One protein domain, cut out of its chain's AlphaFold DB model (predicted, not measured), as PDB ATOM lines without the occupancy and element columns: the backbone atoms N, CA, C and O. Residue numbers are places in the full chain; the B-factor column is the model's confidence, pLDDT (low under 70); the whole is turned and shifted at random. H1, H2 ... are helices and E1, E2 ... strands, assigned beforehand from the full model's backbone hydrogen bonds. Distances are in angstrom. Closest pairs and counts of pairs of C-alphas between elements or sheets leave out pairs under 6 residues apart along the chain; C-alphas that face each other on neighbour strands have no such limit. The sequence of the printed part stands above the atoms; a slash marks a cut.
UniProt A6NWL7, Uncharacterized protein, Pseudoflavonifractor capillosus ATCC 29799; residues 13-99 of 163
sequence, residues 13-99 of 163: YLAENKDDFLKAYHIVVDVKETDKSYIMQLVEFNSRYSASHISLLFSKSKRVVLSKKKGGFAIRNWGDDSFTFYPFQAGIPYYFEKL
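Overview. This is residues 13 to 99 of the 163 residues of an uncharacterized protein of Pseudoflavonifractor capillosus ATCC 29799 (UniProt A6NWL7). One antiparallel sheet of seven strands is curled like part of a barrel, left open between its edge strands E4 and E5, with the short helix H1 on its concave side toward one end. The long hairpin of E2 and E3 makes one wall, and the shorter strands E5, E6 and E7 make the wall across from it. The printed part has 87 residues, with one named helix and seven named strands in the order E1 E2 E3 H1 E4 E5 E6 E7; across the sheet the order is E4 E3 E2 E1 E7 E6 E5. The class is mostly strand, and the whole is compact, with a radius of gyration of the C-alphas of 12.3 A and spans of 38 by 27 by 23 A.

Arrangement. Start at E3, residues 37 to 47, and E2, residues 25 to 33, an antiparallel hairpin; look for N 30 and O 41, 2.8 A apart. E3 bends by 72 degrees at residue 44. Beside E2 you find E1, residues 13 to 17, with N 15 and O 27 at 2.9 A; E1, E2 and E3 form a meander, each strand the antiparallel neighbour of the one before. On the other side of E3 is E4, residues 63 to 67, with N 40 and O 64 at 2.9 A. E7, residues 94 to 98, is the antiparallel neighbour of E1, with N 14 and O 97 at 2.8 A. Its pairing is staggered: residues 97 to 98 pair with E1, and residues 94 to 97 with E6, residues 82 to 86, where N 96 and O 83 are 2.8 A apart. E5, residues 74 to 78, completes a second meander, E5 E6 E7, with N 84 and O 77 at 2.9 A. E4 and E5 are apart. H1, residues 52 to 57, is on the sheet at a height over the sheet of 6.7 A, with both its O i to N i+4 pairs within hydrogen-bond range; its closest C-alpha pair with E3 is Phe 45 and Ser 55, 7.9 A.

Along the chain. Find C-alpha 13 at (162.773, 144.347, 134.778), where E1 begins. E2 runs 24.0 A from first to last C-alpha. E3, the longest strand, runs 26.3 A from C-alpha 37 at (169.351, 158.423, 140.907). E7 ends at C-alpha 98, (165.966, 141.870, 133.531).

Size, cuts and confidence. The C-alphas farthest apart are those of Phe 21 and Asp 35, 38.4 A. The printed part has no cut, and no link is long. Mean pLDDT of the printed part is 78.9; look for values under 70 at residues 21 to 22, 69 to 74, 76 to 77, 79 and 88 to 91.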
ATOM      1  N   TYR A  13     162.638 145.306 133.702       88.75
ATOM      2  CA  TYR A  13     162.773 144.347 134.778       88.75
ATOM      3  C   TYR A  13     161.408 143.841 135.228       88.75
ATOM      4  O   TYR A  13     160.431 144.593 135.248       88.75
ATOM      5  N   LEU A  14     161.364 142.569 135.603       91.62
ATOM      6  CA  LEU A  14     160.200 141.855 136.100       91.62
ATOM      7  C   LEU A  14     160.457 141.414 137.541       91.62
ATOM      8  O   LEU A  14     161.475 140.794 137.828       91.62
ATOM      9  N   ALA A  15     159.507 141.702 138.422       90.12
ATOM     10  CA  ALA A  15     159.371 141.034 139.706       90.12
ATOM     11  C   ALA A  15     158.063 140.247 139.701       90.12
ATOM     12  O   ALA A  15     156.985 140.812 139.485       90.12
ATOM     13  N   GLU A  16     158.155 138.947 139.956       88.69
ATOM     14  CA  GLU A  16     157.011 138.048 139.934       88.69
ATOM     15  C   GLU A  16     157.037 137.121 141.148       88.69
ATOM     16  O   GLU A  16     158.084 136.614 141.545       88.69
ATOM     17  N   ASN A  17     155.867 136.886 141.733       84.88
ATOM     18  CA  ASN A  17     155.653 135.818 142.696       84.88
ATOM     19  C   ASN A  17     154.444 134.997 142.253       84.88
ATOM     20  O   ASN A  17     153.379 135.555 141.976       84.88
ATOM     21  N   LYS A  18     154.628 133.676 142.192       83.38
ATOM     22  CA  LYS A  18     153.617 132.697 141.769       83.38
ATOM     23  C   LYS A  18     153.252 131.698 142.875       83.38
ATOM     24  O   LYS A  18     152.535 130.746 142.593       83.38
ATOM     25  N   ASP A  19     153.727 131.904 144.105       75.94
ATOM     26  CA  ASP A  19     153.678 130.881 145.159       75.94
ATOM     27  C   ASP A  19     152.247 130.597 145.635       75.94
ATOM     28  O   ASP A  19     151.827 129.448 145.719       75.94
ATOM     29  N   ASP A  20     151.477 131.652 145.913       74.62
ATOM     30  CA  ASP A  20     150.095 131.572 146.396       74.62
ATOM     31  C   ASP A  20     149.215 132.544 145.611       74.62
ATOM     32  O   ASP A  20     149.558 133.714 145.478       74.62
ATOM     33  N   PHE A  21     148.008 132.143 145.209       69.06
ATOM     34  CA  PHE A  21     147.073 133.028 144.491       69.06
ATOM     35  C   PHE A  21     146.748 134.345 145.231       69.06
ATOM     36  O   PHE A  21     146.479 135.369 144.605       69.06
ATOM     37  N   LEU A  22     146.786 134.345 146.569       69.75
ATOM     38  CA  LEU A  22     146.586 135.553 147.383       69.75
ATOM     39  C   LEU A  22     147.830 136.450 147.452       69.75
ATOM     40  O   LEU A  22     147.695 137.660 147.641       69.75
ATOM     41  N   LYS A  23     149.024 135.863 147.314       72.12
ATOM     42  CA  LYS A  23     150.314 136.565 147.370       72.12
ATOM     43  C   LYS A  23     150.920 136.801 145.990       72.12
ATOM     44  O   LYS A  23     151.933 137.491 145.898       72.12
ATOM     45  N   ALA A  24     150.285 136.292 144.942       81.56
ATOM     46  CA  ALA A  24     150.755 136.429 143.584       81.56
ATOM     47  C   ALA A  24     150.807 137.903 143.178       81.56
ATOM     48  O   ALA A  24     149.859 138.671 143.398       81.56
ATOM     49  N   TYR A  25     151.932 138.282 142.588       85.88
ATOM     50  CA  TYR A  25     152.132 139.598 142.009       85.88
ATOM     51  C   TYR A  25     152.953 139.490 140.729       85.88
ATOM     52  O   TYR A  25     153.786 138.601 140.583       85.88
ATOM     53  N   HIS A  26     152.726 140.437 139.828       91.25
ATOM     54  CA  HIS A  26     153.449 140.632 138.579       91.25
ATOM     55  C   HIS A  26     153.697 142.124 138.403       91.25
ATOM     56  O   HIS A  26     152.758 142.924 138.349       91.25
ATOM     57  N   ILE A  27     154.966 142.514 138.373       91.00
ATOM     58  CA  ILE A  27     155.387 143.913 138.383       91.00
ATOM     59  C   ILE A  27     156.461 144.093 137.325       91.00
ATOM     60  O   ILE A  27     157.543 143.525 137.437       91.00
ATOM     61  N   VAL A  28     156.184 144.928 136.329       91.44
ATOM     62  CA  VAL A  28     157.133 145.251 135.264       91.44
ATOM     63  C   VAL A  28     157.492 146.722 135.349       91.44
ATOM     64  O   VAL A  28     156.618 147.595 135.310       91.44
ATOM     65  N   VAL A  29     158.789 147.000 135.433       88.81
ATOM     66  CA  VAL A  29     159.330 148.357 135.497       88.81
ATOM     67  C   VAL A  29     160.401 148.557 134.434       88.81
ATOM     68  O   VAL A  29     161.289 147.728 134.259       88.81
ATOM     69  N   ASP A  30     160.334 149.690 133.746       83.94
ATOM     70  CA  ASP A  30     161.446 150.187 132.949       83.94
ATOM     71  C   ASP A  30     162.330 151.031 133.877       83.94
ATOM     72  O   ASP A  30     161.840 151.900 134.605       83.94
ATOM     73  N   VAL A  31     163.634 150.777 133.875       82.38
ATOM     74  CA  VAL A  31     164.592 151.408 134.779       82.38
ATOM     75  C   VAL A  31     165.707 152.060 133.981       82.38
ATOM     76  O   VAL A  31     166.284 151.479 133.065       82.38
ATOM     77  N   LYS A  32     166.012 153.305 134.334       79.69
ATOM     78  CA  LYS A  32     167.197 154.017 133.873       79.69
ATOM     79  C   LYS A  32     168.041 154.362 135.080       79.69
ATOM     80  O   LYS A  32     167.626 155.145 135.937       79.69
ATOM     81  N   GLU A  33     169.231 153.792 135.112       75.94
ATOM     82  CA  GLU A  33     170.254 154.198 136.052       75.94
ATOM     83  C   GLU A  33     170.890 155.520 135.605       75.94
ATOM     84  O   GLU A  33     171.101 155.773 134.419       75.94
ATOM     85  N   THR A  34     171.137 156.397 136.570       71.25
ATOM     86  CA  THR A  34     171.929 157.617 136.409       71.25
ATOM     87  C   THR A  34     172.901 157.712 137.581       71.25
ATOM     88  O   THR A  34     172.699 157.065 138.611       71.25
ATOM     89  N   ASP A  35     173.907 158.579 137.487       73.38
ATOM     90  CA  ASP A  35     174.931 158.712 138.536       73.38
ATOM     91  C   ASP A  35     174.346 159.072 139.912       73.38
ATOM     92  O   ASP A  35     174.877 158.697 140.956       73.38
ATOM     93  N   LYS A  36     173.230 159.813 139.936       73.19
ATOM     94  CA  LYS A  36     172.640 160.371 141.168       73.19
ATOM     95  C   LYS A  36     171.332 159.702 141.581       73.19
ATOM     96  O   LYS A  36     170.912 159.847 142.736       73.19
ATOM     97  N   SER A  37     170.668 159.007 140.665       75.38
ATOM     98  CA  SER A  37     169.351 158.423 140.907       75.38
ATOM     99  C   SER A  37     169.024 157.247 139.996       75.38
ATOM    100  O   SER A  37     169.555 157.115 138.896       75.38
ATOM    101  N   TYR A  38     168.077 156.431 140.440       82.31
ATOM    102  CA  TYR A  38     167.383 155.471 139.597       82.31
ATOM    103  C   TYR A  38     166.047 156.067 139.184       82.31
ATOM    104  O   TYR A  38     165.277 156.546 140.017       82.31
ATOM    105  N   ILE A  39     165.770 156.064 137.890       81.75
ATOM    106  CA  ILE A  39     164.487 156.484 137.347       81.75
ATOM    107  C   ILE A  39     163.729 155.211 137.010       81.75
ATOM    108  O   ILE A  39     164.175 154.448 136.161       81.75
ATOM    109  N   MET A  40     162.598 154.992 137.668       85.31
ATOM    110  CA  MET A  40     161.740 153.834 137.440       85.31
ATOM    111  C   MET A  40     160.422 154.286 136.833       85.31
ATOM    112  O   MET A  40     159.829 155.273 137.276       85.31
ATOM    113  N   GLN A  41     159.951 153.557 135.833       83.06
ATOM    114  CA  GLN A  41     158.656 153.756 135.209       83.06
ATOM    115  C   GLN A  41     157.868 152.452 135.255       83.06
ATOM    116  O   GLN A  41     158.312 151.434 134.733       83.06
ATOM    117  N   LEU A  42     156.694 152.493 135.877       88.06
ATOM    118  CA  LEU A  42     155.793 151.356 135.974       88.06
ATOM    119  C   LEU A  42     155.156 151.086 134.608       88.06
ATOM    120  O   LEU A  42     154.469 151.952 134.057       88.06
ATOM    121  N   VAL A  43     155.403 149.891 134.075       88.06
ATOM    122  CA  VAL A  43     154.876 149.425 132.786       88.06
ATOM    123  C   VAL A  43     153.629 148.587 133.025       88.06
ATOM    124  O   VAL A  43     152.561 148.912 132.511       88.06
ATOM    125  N   GLU A  44     153.750 147.558 133.863       89.06
ATOM    126  CA  GLU A  44     152.656 146.662 134.231       89.06
ATOM    127  C   GLU A  44     152.651 146.432 135.737       89.06
ATOM    128  O   GLU A  44     153.697 146.339 136.381       89.06
ATOM    129  N   PHE A  45     151.452 146.338 136.299       90.00
ATOM    130  CA  PHE A  45     151.256 146.051 137.707       90.00
ATOM    131  C   PHE A  45     149.987 145.232 137.886       90.00
ATOM    132  O   PHE A  45     148.889 145.699 137.583       90.00
ATOM    133  N   ASN A  46     150.145 144.022 138.402       87.00
ATOM    134  CA  ASN A  46     149.053 143.165 138.813       87.00
ATOM    135  C   ASN A  46     149.396 142.568 140.176       87.00
ATOM    136  O   ASN A  46     150.419 141.915 140.352       87.00
ATOM    137  N   SER A  47     148.557 142.833 141.162       82.19
ATOM    138  CA  SER A  47     148.696 142.278 142.499       82.19
ATOM    139  C   SER A  47     147.344 142.317 143.168       82.19
ATOM    140  O   SER A  47     146.656 143.338 143.123       82.19
ATOM    141  N   ARG A  48     147.000 141.234 143.860       73.31
ATOM    142  CA  ARG A  48     145.758 141.182 144.626       73.31
ATOM    143  C   ARG A  48     145.904 141.845 145.996       73.31
ATOM    144  O   ARG A  48     145.084 142.687 146.342       73.31
ATOM    145  N   TYR A  49     146.963 141.509 146.741       70.31
ATOM    146  CA  TYR A  49     147.191 142.032 148.100       70.31
ATOM    147  C   TYR A  49     148.668 142.244 148.466       70.31
ATOM    148  O   TYR A  49     148.977 143.118 149.273       70.31
ATOM    149  N   SER A  50     149.586 141.473 147.885       72.12
ATOM    150  CA  SER A  50     150.987 141.382 148.317       72.12
ATOM    151  C   SER A  50     151.864 142.566 147.914       72.12
ATOM    152  O   SER A  50     152.781 142.905 148.657       72.12
ATOM    153  N   ALA A  51     151.582 143.226 146.786       79.25
ATOM    154  CA  ALA A  51     152.403 144.324 146.267       79.25
ATOM    155  C   ALA A  51     151.807 145.728 146.488       79.25
ATOM    156  O   ALA A  51     152.057 146.658 145.715       79.25
ATOM    157  N   SER A  52     151.019 145.915 147.552       78.31
ATOM    158  CA  SER A  52     150.382 147.202 147.888       78.31
ATOM    159  C   SER A  52     151.386 148.359 148.015       78.31
ATOM    160  O   SER A  52     151.085 149.484 147.617       78.31
ATOM    161  N   HIS A  53     152.608 148.084 148.478       80.75
ATOM    162  CA  HIS A  53     153.684 149.073 148.585       80.75
ATOM    163  C   HIS A  53     154.130 149.641 147.235       80.75
ATOM    164  O   HIS A  53     154.465 150.820 147.148       80.75
ATOM    165  N   ILE A  54     154.106 148.833 146.175       84.81
ATOM    166  CA  ILE A  54     154.446 149.287 144.824       84.81
ATOM    167  C   ILE A  54     153.318 150.159 144.269       84.81
ATOM    168  O   ILE A  54     153.586 151.231 143.732       84.81
ATOM    169  N   SER A  55     152.058 149.776 144.496       83.06
ATOM    170  CA  SER A  55     150.911 150.637 144.172       83.06
ATOM    171  C   SER A  55     151.017 151.999 144.869       83.06
ATOM    172  O   SER A  55     150.851 153.041 144.239       83.06
ATOM    173  N   LEU A  56     151.392 152.011 146.154       83.69
ATOM    174  CA  LEU A  56     151.586 153.248 146.909       83.69
ATOM    175  C   LEU A  56     152.749 154.091 146.360       83.69
ATOM    176  O   LEU A  56     152.598 155.306 146.215       83.69
ATOM    177  N   LEU A  57     153.874 153.464 146.004       83.06
ATOM    178  CA  LEU A  57     155.043 154.134 145.424       83.06
ATOM    179  C   LEU A  57     154.701 154.874 144.120       83.06
ATOM    180  O   LEU A  57     155.131 156.011 143.927       83.06
ATOM    181  N   PHE A  58     153.892 154.256 143.255       84.56
ATOM    182  CA  PHE A  58     153.477 154.817 141.962       84.56
ATOM    183  C   PHE A  58     152.101 155.507 141.995       84.56
ATOM    184  O   PHE A  58     151.593 155.931 140.956       84.56
ATOM    185  N   SER A  59     151.504 155.677 143.179       81.69
ATOM    186  CA  SER A  59     150.148 156.228 143.343       81.69
ATOM    187  C   SER A  59     149.985 157.637 142.766       81.69
ATOM    188  O   SER A  59     148.950 157.962 142.189       81.69
ATOM    189  N   LYS A  60     151.021 158.475 142.899       79.12
ATOM    190  CA  LYS A  60     151.029 159.859 142.396       79.12
ATOM    191  C   LYS A  60     151.466 159.965 140.936       79.12
ATOM    192  O   LYS A  60     151.101 160.917 140.255       79.12
ATOM    193  N   SER A  61     152.306 159.043 140.473       78.81
ATOM    194  CA  SER A  61     152.912 159.077 139.144       78.81
ATOM    195  C   SER A  61     153.381 157.686 138.748       78.81
ATOM    196  O   SER A  61     154.025 156.997 139.534       78.81
ATOM    197  N   LYS A  62     153.174 157.326 137.476       81.88
ATOM    198  CA  LYS A  62     153.733 156.104 136.874       81.88
ATOM    199  C   LYS A  62     155.261 156.123 136.780       81.88
ATOM    200  O   LYS A  62     155.861 155.112 136.444       81.88
ATOM    201  N   ARG A  63     155.897 157.263 137.056       83.69
ATOM    202  CA  ARG A  63     157.349 157.442 137.073       83.69
ATOM    203  C   ARG A  63     157.807 157.963 138.428       83.69
ATOM    204  O   ARG A  63     157.294 158.979 138.898       83.69
ATOM    205  N   VAL A  64     158.822 157.318 138.988       83.56
ATOM    206  CA  VAL A  64     159.442 157.660 140.269       83.56
ATOM    207  C   VAL A  64     160.946 157.833 140.076       83.56
ATOM    208  O   VAL A  64     161.576 157.134 139.284       83.56
ATOM    209  N   VAL A  65     161.520 158.800 140.789       83.31
ATOM    210  CA  VAL A  65     162.961 159.056 140.805       83.31
ATOM    211  C   VAL A  65     163.474 158.787 142.211       83.31
ATOM    212  O   VAL A  65     163.077 159.453 143.163       83.31
ATOM    213  N   LEU A  66     164.364 157.811 142.334       80.38
ATOM    214  CA  LEU A  66     164.950 157.368 143.590       80.38
ATOM    215  C   LEU A  66     166.374 157.907 143.689       80.38
ATOM    216  O   LEU A  66     167.240 157.517 142.913       80.38
ATOM    217  N   SER A  67     166.638 158.821 144.621       75.75
ATOM    218  CA  SER A  67     167.996 159.336 144.832       75.75
ATOM    219  C   SER A  67     168.881 158.294 145.513       75.75
ATOM    220  O   SER A  67     168.503 157.781 146.563       75.75
ATOM    221  N   LYS A  68     170.095 158.075 144.987       77.31
ATOM    222  CA  LYS A  68     171.102 157.202 145.620       77.31
ATOM    223  C   LYS A  68     171.592 157.747 146.973       77.31
ATOM    224  O   LYS A  68     171.955 156.976 147.846       77.31
ATOM    225  N   LYS A  69     171.594 159.077 147.153       68.81
ATOM    226  CA  LYS A  69     172.138 159.755 148.350       68.81
ATOM    227  C   LYS A  69     171.085 160.182 149.376       68.81
ATOM    228  O   LYS A  69     171.426 160.414 150.527       68.81
ATOM    229  N   LYS A  70     169.833 160.390 148.949       62.28
ATOM    230  CA  LYS A  70     168.779 161.029 149.768       62.28
ATOM    231  C   LYS A  70     167.449 160.266 149.785       62.28
ATOM    232  O   LYS A  70     166.439 160.813 150.218       62.28
ATOM    233  N   GLY A  71     167.407 159.043 149.261       56.50
ATOM    234  CA  GLY A  71     166.185 158.246 149.229       56.50
ATOM    235  C   GLY A  71     165.936 157.533 150.556       56.50
ATOM    236  O   GLY A  71     166.798 156.799 151.022       56.50
ATOM    237  N   GLY A  72     164.725 157.644 151.112       61.00
ATOM    238  CA  GLY A  72     164.212 156.713 152.135       61.00
ATOM    239  C   GLY A  72     163.914 155.310 151.578       61.00
ATOM    240  O   GLY A  72     163.091 154.582 152.119       61.00
ATOM    241  N   PHE A  73     164.545 154.951 150.462       65.94
ATOM    242  CA  PHE A  73     164.363 153.723 149.707       65.94
ATOM    243  C   PHE A  73     165.714 153.025 149.641       65.94
ATOM    244  O   PHE A  73     166.726 153.686 149.408       65.94
ATOM    245  N   ALA A  74     165.737 151.706 149.818       65.62
ATOM    246  CA  ALA A  74     166.977 150.944 149.777       65.62
ATOM    247  C   ALA A  74     166.971 150.006 148.568       65.62
ATOM    248  O   ALA A  74     166.137 149.110 148.468       65.62
ATOM    249  N   ILE A  75     167.917 150.202 147.654       74.12
ATOM    250  CA  ILE A  75     168.340 149.158 146.720       74.12
ATOM    251  C   ILE A  75     169.582 148.548 147.355       74.12
ATOM    252  O   ILE A  75     170.549 149.269 147.588       74.12
ATOM    253  N   ARG A  76     169.521 147.262 147.715       64.44
ATOM    254  CA  ARG A  76     170.615 146.608 148.457       64.44
ATOM    255  C   ARG A  76     171.624 145.932 147.542       64.44
ATOM    256  O   ARG A  76     172.815 146.134 147.715       64.44
ATOM    257  N   ASN A  77     171.136 145.184 146.559       64.38
ATOM    258  CA  ASN A  77     171.969 144.423 145.636       64.38
ATOM    259  C   ASN A  77     171.591 144.854 144.223       64.38
ATOM    260  O   ASN A  77     170.434 144.683 143.842       64.38
ATOM    261  N   TRP A  78     172.527 145.449 143.487       75.50
ATOM    262  CA  TRP A  78     172.367 145.802 142.078       75.50
ATOM    263  C   TRP A  78     173.397 145.016 141.270       75.50
ATOM    264  O   TRP A  78     174.598 145.176 141.478       75.50
ATOM    265  N   GLY A  79     172.918 144.128 140.410       68.62
ATOM    266  CA  GLY A  79     173.701 143.340 139.470       68.62
ATOM    267  C   GLY A  79     173.447 143.782 138.030       68.62
ATOM    268  O   GLY A  79     172.559 144.589 137.761       68.62
ATOM    269  N   ASP A  80     174.220 143.231 137.094       72.94
ATOM    270  CA  ASP A  80     174.142 143.598 135.670       72.94
ATOM    271  C   ASP A  80     172.751 143.289 135.056       72.94
ATOM    272  O   ASP A  80     172.279 143.997 134.157       72.94
ATOM    273  N   ASP A  81     172.073 142.260 135.583       80.69
ATOM    274  CA  ASP A  81     170.774 141.779 135.099       80.69
ATOM    275  C   ASP A  81     169.705 141.630 136.197       80.69
ATOM    276  O   ASP A  81     168.588 141.199 135.914       80.69
ATOM    277  N   SER A  82     169.988 141.993 137.450       84.56
ATOM    278  CA  SER A  82     168.994 141.898 138.523       84.56
ATOM    279  C   SER A  82     169.232 142.895 139.646       84.56
ATOM    280  O   SER A  82     170.341 143.382 139.842       84.56
ATOM    281  N   PHE A  83     168.189 143.215 140.410       85.38
ATOM    282  CA  PHE A  83     168.350 143.997 141.631       85.38
ATOM    283  C   PHE A  83     167.294 143.680 142.689       85.38
ATOM    284  O   PHE A  83     166.201 143.200 142.400       85.38
ATOM    285  N   THR A  84     167.608 143.987 143.949       83.88
ATOM    286  CA  THR A  84     166.661 143.903 145.071       83.88
ATOM    287  C   THR A  84     166.275 145.293 145.552       83.88
ATOM    288  O   THR A  84     167.135 146.084 145.949       83.88
ATOM    289  N   PHE A  85     164.973 145.574 145.568       84.31
ATOM    290  CA  PHE A  85     164.420 146.880 145.906       84.31
ATOM    291  C   PHE A  85     163.463 146.824 147.099       84.31
ATOM    292  O   PHE A  85     162.547 146.004 147.147       84.31
ATOM    293  N   TYR A  86     163.651 147.756 148.034       82.12
ATOM    294  CA  TYR A  86     162.777 148.001 149.175       82.12
ATOM    295  C   TYR A  86     162.031 149.331 148.976       82.12
ATOM    296  O   TYR A  86     162.630 150.400 149.150       82.12
ATOM    297  N   PRO A  87     160.721 149.298 148.651       72.75
ATOM    298  CA  PRO A  87     159.916 150.507 148.478       72.75
ATOM    299  C   PRO A  87     159.757 151.337 149.752       72.75
ATOM    300  O   PRO A  87     159.376 152.493 149.668       72.75
ATOM    301  N   PHE A  88     160.029 150.772 150.926       68.12
ATOM    302  CA  PHE A  88     160.059 151.480 152.203       68.12
ATOM    303  C   PHE A  88     161.182 150.877 153.058       68.12
ATOM    304  O   PHE A  88     161.486 149.694 152.908       68.12
ATOM    305  N   GLN A  89     161.809 151.665 153.944       61.44
ATOM    306  CA  GLN A  89     162.969 151.229 154.752       61.44
ATOM    307  C   GLN A  89     162.705 149.971 155.603       61.44
ATOM    308  O   GLN A  89     163.648 149.272 155.964       61.44
ATOM    309  N   ALA A  90     161.435 149.666 155.882       55.50
ATOM    310  CA  ALA A  90     160.981 148.432 156.504       55.50
ATOM    311  C   ALA A  90     159.900 147.785 155.624       55.50
ATOM    312  O   ALA A  90     158.899 148.422 155.294       55.50
ATOM    313  N   GLY A  91     160.102 146.528 155.221       64.31
ATOM    314  CA  GLY A  91     159.142 145.792 154.401       64.31
ATOM    315  C   GLY A  91     159.753 144.607 153.658       64.31
ATOM    316  O   GLY A  91     160.958 144.362 153.724       64.31
ATOM    317  N   ILE A  92     158.895 143.878 152.944       71.69
ATOM    318  CA  ILE A  92     159.294 142.752 152.095       71.69
ATOM    319  C   ILE A  92     159.962 143.312 150.825       71.69
ATOM    320  O   ILE A  92     159.354 144.160 150.162       71.69
ATOM    321  N   PRO A  93     161.195 142.884 150.495       82.12
ATOM    322  CA  PRO A  93     161.853 143.287 149.260       82.12
ATOM    323  C   PRO A  93     161.191 142.679 148.028       82.12
ATOM    324  O   PRO A  93     160.642 141.580 148.078       82.12
ATOM    325  N   TYR A  94     161.350 143.367 146.903       83.50
ATOM    326  CA  TYR A  94     161.026 142.850 145.581       83.50
ATOM    327  C   TYR A  94     162.327 142.560 144.849       83.50
ATOM    328  O   TYR A  94     163.222 143.411 144.790       83.50
ATOM    329  N   TYR A  95     162.431 141.350 144.318       87.06
ATOM    330  CA  TYR A  95     163.546 140.933 143.488       87.06
ATOM    331  C   TYR A  95     163.152 141.094 142.020       87.06
ATOM    332  O   TYR A  95     162.103 140.608 141.603       87.06
ATOM    333  N   PHE A  96     163.967 141.835 141.281       89.19
ATOM    334  CA  PHE A  96     163.736 142.202 139.895       89.19
ATOM    335  C   PHE A  96     164.783 141.549 139.004       89.19
ATOM    336  O   PHE A  96     165.977 141.721 139.241       89.19
ATOM    337  N   GLU A  97     164.334 140.883 137.947       89.75
ATOM    338  CA  GLU A  97     165.179 140.288 136.913       89.75
ATOM    339  C   GLU A  97     164.943 140.976 135.575       89.75
ATOM    340  O   GLU A  97     163.814 141.308 135.207       89.75
ATOM    341  N   LYS A  98     166.016 141.219 134.834       86.44
ATOM    342  CA  LYS A  98     165.966 141.870 133.531       86.44
ATOM    343  C   LYS A  98     165.334 140.941 132.505       86.44
ATOM    344  O   LYS A  98     165.725 139.785 132.363       86.44
ATOM    345  N   LEU A  99     164.377 141.461 131.743       82.94
ATOM    346  CA  LEU A  99     163.711 140.683 130.708       82.94
ATOM    347  C   LEU A  99     164.598 140.559 129.454       82.94
ATOM    348  O   LEU A  99     164.961 141.583 128.853       82.94
TER     349      LEU A  99